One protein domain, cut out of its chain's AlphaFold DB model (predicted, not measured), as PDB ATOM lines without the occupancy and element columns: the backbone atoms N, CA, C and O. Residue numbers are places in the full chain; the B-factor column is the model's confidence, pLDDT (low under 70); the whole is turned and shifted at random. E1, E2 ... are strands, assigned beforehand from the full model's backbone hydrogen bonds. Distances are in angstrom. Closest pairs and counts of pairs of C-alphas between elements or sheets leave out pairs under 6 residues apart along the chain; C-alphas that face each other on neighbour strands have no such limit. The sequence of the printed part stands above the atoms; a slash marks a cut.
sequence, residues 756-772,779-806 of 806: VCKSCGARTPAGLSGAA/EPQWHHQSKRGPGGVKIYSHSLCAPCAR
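This is residues 756 to 772 and 779 to 806 of the 806 residues of the protein "PHD finger protein 10" of Eumeta variegata (UniProt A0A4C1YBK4). With little regular structure, this is a long two-stranded hairpin, E1 and E2, whose turn makes one end of a rod, with the loops of residues 756 to 772 and 801 to 806 towards the other end. The 45 printed residues hold no named helix and two strands, E1 then E2, antiparallel; the class is all strand, with 13 residues in named elements. The whole is loose, radius of gyration of the C-alphas 12.0 A, spanning 40 by 19 by 14 A.

After residues 756 to 772, with no named element, look for E1, residues 783 to 788, and E2, residues 794 to 800, a hairpin with a tight link. They are antiparallel at 147 degrees; N 785 and O 798, 2.9 A apart, are within hydrogen-bond range.

Find C-alpha 783 at (153.686, 160.879, 130.791); E1 runs 16.4 A from there. E2 runs 16.7 A to C-alpha 800 at (152.227, 156.075, 131.521).

The farthest C-alphas, Ala 771 and Gly 791, are 40.4 A apart. Residues 773 to 778 are not printed; C-alphas 772 and 779 are 8.8 A apart. Residues 769 to 772 and 790 have pLDDT under 70.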
ATOM      1  N   VAL A 756     157.294 151.560 128.289       92.44
ATOM      2  CA  VAL A 756     156.189 150.673 128.686       92.44
ATOM      3  C   VAL A 756     155.316 151.375 129.727       92.44
ATOM      4  O   VAL A 756     155.826 151.892 130.723       92.44
ATOM      5  N   CYS A 757     153.999 151.385 129.514       93.12
ATOM      6  CA  CYS A 757     153.036 151.933 130.464       93.12
ATOM      7  C   CYS A 757     152.928 151.036 131.704       93.12
ATOM      8  O   CYS A 757     152.628 149.848 131.593       93.12
ATOM      9  N   LYS A 758     153.114 151.606 132.901       91.56
ATOM     10  CA  LYS A 758     153.063 150.841 134.156       91.56
ATOM     11  C   LYS A 758     151.673 150.280 134.488       91.56
ATOM     12  O   LYS A 758     151.617 149.233 135.126       91.56
ATOM     13  N   SER A 759     150.595 150.941 134.063       90.94
ATOM     14  CA  SER A 759     149.218 150.527 134.382       90.94
ATOM     15  C   SER A 759     148.663 149.464 133.429       90.94
ATOM     16  O   SER A 759     148.027 148.525 133.888       90.94
ATOM     17  N   CYS A 760     148.899 149.592 132.117       92.19
ATOM     18  CA  CYS A 760     148.288 148.725 131.095       92.19
ATOM     19  C   CYS A 760     149.287 147.957 130.209       92.19
ATOM     20  O   CYS A 760     148.876 147.280 129.275       92.19
ATOM     21  N   GLY A 761     150.599 148.082 130.431       89.94
ATOM     22  CA  GLY A 761     151.621 147.365 129.655       89.94
ATOM     23  C   GLY A 761     151.817 147.829 128.203       89.94
ATOM     24  O   GLY A 761     152.721 147.330 127.533       89.94
ATOM     25  N   ALA A 762     151.026 148.793 127.711       90.25
ATOM     26  CA  ALA A 762     151.159 149.340 126.361       90.25
ATOM     27  C   ALA A 762     152.584 149.840 126.069       90.25
ATOM     28  O   ALA A 762     153.221 150.438 126.938       90.25
ATOM     29  N   ARG A 763     153.056 149.638 124.830       89.44
ATOM     30  CA  ARG A 763     154.365 150.123 124.341       89.44
ATOM     31  C   ARG A 763     154.290 151.385 123.478       89.44
ATOM     32  O   ARG A 763     155.310 151.880 123.010       89.44
ATOM     33  N   THR A 764     153.089 151.917 123.285       87.19
ATOM     34  CA  THR A 764     152.808 153.167 122.576       87.19
ATOM     35  C   THR A 764     152.277 154.209 123.566       87.19
ATOM     36  O   THR A 764     151.564 153.856 124.511       87.19
ATOM     37  N   PRO A 765     152.552 155.508 123.355       85.75
ATOM     38  CA  PRO A 765     151.980 156.558 124.195       85.75
ATOM     39  C   PRO A 765     150.459 156.702 124.004       85.75
ATOM     40  O   PRO A 765     149.786 157.217 124.890       85.75
ATOM     41  N   ALA A 766     149.903 156.183 122.902       85.81
ATOM     42  CA  ALA A 766     148.462 156.089 122.653       85.81
ATOM     43  C   ALA A 766     147.739 155.012 123.494       85.81
ATOM     44  O   ALA A 766     146.514 155.007 123.541       85.81
ATOM     45  N   GLY A 767     148.462 154.109 124.170       85.19
ATOM     46  CA  GLY A 767     147.862 153.002 124.924       85.19
ATOM     47  C   GLY A 767     147.489 151.787 124.061       85.19
ATOM     48  O   GLY A 767     147.765 151.745 122.863       85.19
ATOM     49  N   LEU A 768     146.879 150.771 124.687       80.62
ATOM     50  CA  LEU A 768     146.583 149.476 124.045       80.62
ATOM     51  C   LEU A 768     145.579 149.562 122.887       80.62
ATOM     52  O   LEU A 768     145.666 148.774 121.955       80.62
ATOM     53  N   SER A 769     144.619 150.486 122.950       69.44
ATOM     54  CA  SER A 769     143.495 150.546 122.009       69.44
ATOM     55  C   SER A 769     143.842 151.165 120.653       69.44
ATOM     56  O   SER A 769     143.021 151.101 119.744       69.44
ATOM     57  N   GLY A 770     144.998 151.833 120.518       59.94
ATOM     58  CA  GLY A 770     145.383 152.583 119.311       59.94
ATOM     59  C   GLY A 770     144.461 153.762 118.950       59.94
ATOM     60  O   GLY A 770     144.734 154.485 117.994       59.94
ATOM     61  N   ALA A 771     143.384 153.971 119.708       48.53
ATOM     62  CA  ALA A 771     142.308 154.891 119.388       48.53
ATOM     63  C   ALA A 771     142.706 156.341 119.690       48.53
ATOM     64  O   ALA A 771     142.436 156.871 120.768       48.53
ATOM     65  N   ALA A 772     143.308 156.997 118.699       49.91
ATOM     66  CA  ALA A 772     143.348 158.450 118.634       49.91
ATOM     67  C   ALA A 772     141.915 158.993 118.467       49.91
ATOM     68  O   ALA A 772     141.418 159.184 117.359       49.91
ATOM     69  N   GLU A 779     149.851 165.188 119.438       72.12
ATOM     70  CA  GLU A 779     150.347 163.815 119.333       72.12
ATOM     71  C   GLU A 779     150.394 163.156 120.726       72.12
ATOM     72  O   GLU A 779     150.808 163.799 121.699       72.12
ATOM     73  N   PRO A 780     149.980 161.882 120.868       78.50
ATOM     74  CA  PRO A 780     149.956 161.222 122.166       78.50
ATOM     75  C   PRO A 780     151.380 161.107 122.721       78.50
ATOM     76  O   PRO A 780     152.231 160.434 122.140       78.50
ATOM     77  N   GLN A 781     151.637 161.740 123.868       84.69
ATOM     78  CA  GLN A 781     152.952 161.776 124.511       84.69
ATOM     79  C   GLN A 781     153.040 160.799 125.698       84.69
ATOM     80  O   GLN A 781     152.042 160.419 126.314       84.69
ATOM     81  N   TRP A 782     154.260 160.378 126.038       88.50
ATOM     82  CA  TRP A 782     154.536 159.641 127.270       88.50
ATOM     83  C   TRP A 782     154.502 160.559 128.494       88.50
ATOM     84  O   TRP A 782     155.219 161.555 128.558       88.50
ATOM     85  N   HIS A 783     153.735 160.174 129.514       88.44
ATOM     86  CA  HIS A 783     153.686 160.879 130.791       88.44
ATOM     87  C   HIS A 783     154.614 160.193 131.800       88.44
ATOM     88  O   HIS A 783     154.376 159.062 132.226       88.44
ATOM     89  N   HIS A 784     155.694 160.872 132.192       89.75
ATOM     90  CA  HIS A 784     156.681 160.344 133.137       89.75
ATOM     91  C   HIS A 784     156.389 160.831 134.564       89.75
ATOM     92  O   HIS A 784     156.651 161.986 134.906       89.75
ATOM     93  N   GLN A 785     155.880 159.947 135.426       88.62
ATOM     94  CA  GLN A 785     155.707 160.267 136.841       88.62
ATOM     95  C   GLN A 785     157.057 160.337 137.572       88.62
ATOM     96  O   GLN A 785     158.040 159.679 137.216       88.62
ATOM     97  N   SER A 786     157.101 161.148 138.631       87.62
ATOM     98  CA  SER A 786     158.255 161.274 139.525       87.62
ATOM     99  C   SER A 786     157.810 161.283 140.985       87.62
ATOM    100  O   SER A 786     156.922 162.044 141.363       87.62
ATOM    101  N   LYS A 787     158.467 160.472 141.816       85.88
ATOM    102  CA  LYS A 787     158.333 160.486 143.277       85.88
ATOM    103  C   LYS A 787     159.263 161.539 143.891       85.88
ATOM    104  O   LYS A 787     160.283 161.896 143.302       85.88
ATOM    105  N   ARG A 788     158.940 162.028 145.092       86.06
ATOM    106  CA  ARG A 788     159.889 162.824 145.889       86.06
ATOM    107  C   ARG A 788     160.911 161.864 146.499       86.06
ATOM    108  O   ARG A 788     160.522 160.908 147.160       86.06
ATOM    109  N   GLY A 789     162.192 162.087 146.235       76.44
ATOM    110  CA  GLY A 789     163.292 161.363 146.862       76.44
ATOM    111  C   GLY A 789     163.767 162.018 148.164       76.44
ATOM    112  O   GLY A 789     163.270 163.088 148.538       76.44
ATOM    113  N   PRO A 790     164.770 161.420 148.832       68.38
ATOM    114  CA  PRO A 790     165.502 162.069 149.917       68.38
ATOM    115  C   PRO A 790     165.996 163.460 149.491       68.38
ATOM    116  O   PRO A 790     166.452 163.650 148.364       68.38
ATOM    117  N   GLY A 791     165.850 164.457 150.368       76.00
ATOM    118  CA  GLY A 791     166.155 165.858 150.042       76.00
ATOM    119  C   GLY A 791     165.145 166.551 149.109       76.00
ATOM    120  O   GLY A 791     165.412 167.653 148.644       76.00
ATOM    121  N   GLY A 792     163.992 165.938 148.813       77.06
ATOM    122  CA  GLY A 792     162.903 166.557 148.043       77.06
ATOM    123  C   GLY A 792     163.090 166.567 146.520       77.06
ATOM    124  O   GLY A 792     162.201 167.027 145.801       77.06
ATOM    125  N   VAL A 793     164.204 166.030 146.015       78.94
ATOM    126  CA  VAL A 793     164.502 165.918 144.577       78.94
ATOM    127  C   VAL A 793     163.441 165.062 143.875       78.94
ATOM    128  O   VAL A 793     163.041 164.014 144.386       78.94
ATOM    129  N   LYS A 794     162.985 165.472 142.686       80.31
ATOM    130  CA  LYS A 794     162.087 164.657 141.850       80.31
ATOM    131  C   LYS A 794     162.876 163.500 141.225       80.31
ATOM    132  O   LYS A 794     163.688 163.722 140.332       80.31
ATOM    133  N   ILE A 795     162.626 162.276 141.682       83.69
ATOM    134  CA  ILE A 795     163.199 161.044 141.124       83.69
ATOM    135  C   ILE A 795     162.135 160.380 140.249       83.69
ATOM    136  O   ILE A 795     160.999 160.210 140.690       83.69
ATOM    137  N   TYR A 796     162.491 159.981 139.027       87.06
ATOM    138  CA  TYR A 796     161.602 159.224 138.138       87.06
ATOM    139  C   TYR A 796     161.025 157.983 138.847       87.06
ATOM    140  O   TYR A 796     161.734 157.298 139.587       87.06
ATOM    141  N   SER A 797     159.737 157.698 138.642       87.56
ATOM    142  CA  SER A 797     159.082 156.507 139.196       87.56
ATOM    143  C   SER A 797     158.646 155.529 138.108       87.56
ATOM    144  O   SER A 797     159.017 154.359 138.169       87.56
ATOM    145  N   HIS A 798     157.869 155.982 137.123       89.75
ATOM    146  CA  HIS A 798     157.389 155.157 136.013       89.75
ATOM    147  C   HIS A 798     156.849 156.009 134.850       89.75
ATOM    148  O   HIS A 798     156.698 157.225 134.964       89.75
ATOM    149  N   SER A 799     156.551 155.357 133.723       91.44
ATOM    150  CA  SER A 799     155.930 155.970 132.542       91.44
ATOM    151  C   SER A 799     154.494 155.476 132.363       91.44
ATOM    152  O   SER A 799     154.189 154.324 132.678       91.44
ATOM    153  N   LEU A 800     153.629 156.342 131.841       91.81
ATOM    154  CA  LEU A 800     152.227 156.075 131.521       91.81
ATOM    155  C   LEU A 800     151.927 156.549 130.093       91.81
ATOM    156  O   LEU A 800     152.410 157.600 129.670       91.81
ATOM    157  N   CYS A 801     151.131 155.778 129.355       92.31
ATOM    158  CA  CYS A 801     150.511 156.239 128.111       92.31
ATOM    159  C   CYS A 801     149.413 157.271 128.420       92.31
ATOM    160  O   CYS A 801     148.831 157.231 129.506       92.31
ATOM    161  N   ALA A 802     149.074 158.130 127.460       90.19
ATOM    162  CA  ALA A 802     148.096 159.202 127.638       90.19
ATOM    163  C   ALA A 802     146.733 158.736 128.208       90.19
ATOM    164  O   ALA A 802     146.261 159.385 129.140       90.19
ATOM    165  N   PRO A 803     146.122 157.598 127.798       89.31
ATOM    166  CA  PRO A 803     144.868 157.133 128.408       89.31
ATOM    167  C   PRO A 803     144.972 156.724 129.884       89.31
ATOM    168  O   PRO A 803     143.979 156.766 130.593       89.31
ATOM    169  N   CYS A 804     146.157 156.321 130.357       89.88
ATOM    170  CA  CYS A 804     146.387 155.933 131.757       89.88
ATOM    171  C   CYS A 804     146.991 157.068 132.599       89.88
ATOM    172  O   CYS A 804     147.394 156.822 133.734       89.88
ATOM    173  N   ALA A 805     147.117 158.268 132.027       87.00
ATOM    174  CA  ALA A 805     147.642 159.467 132.676       87.00
ATOM    175  C   ALA A 805     146.600 160.599 132.803       87.00
ATOM    176  O   ALA A 805     146.928 161.644 133.369       87.00
ATOM    177  N   ARG A 806     145.393 160.391 132.256       82.62
ATOM    178  CA  ARG A 806     144.197 161.224 132.456       82.62
ATOM    179  C   ARG A 806     143.484 160.833 133.754       82.62
ATOM    180  O   ARG A 806     143.598 159.648 134.135       82.62
TER     181      ARG A 806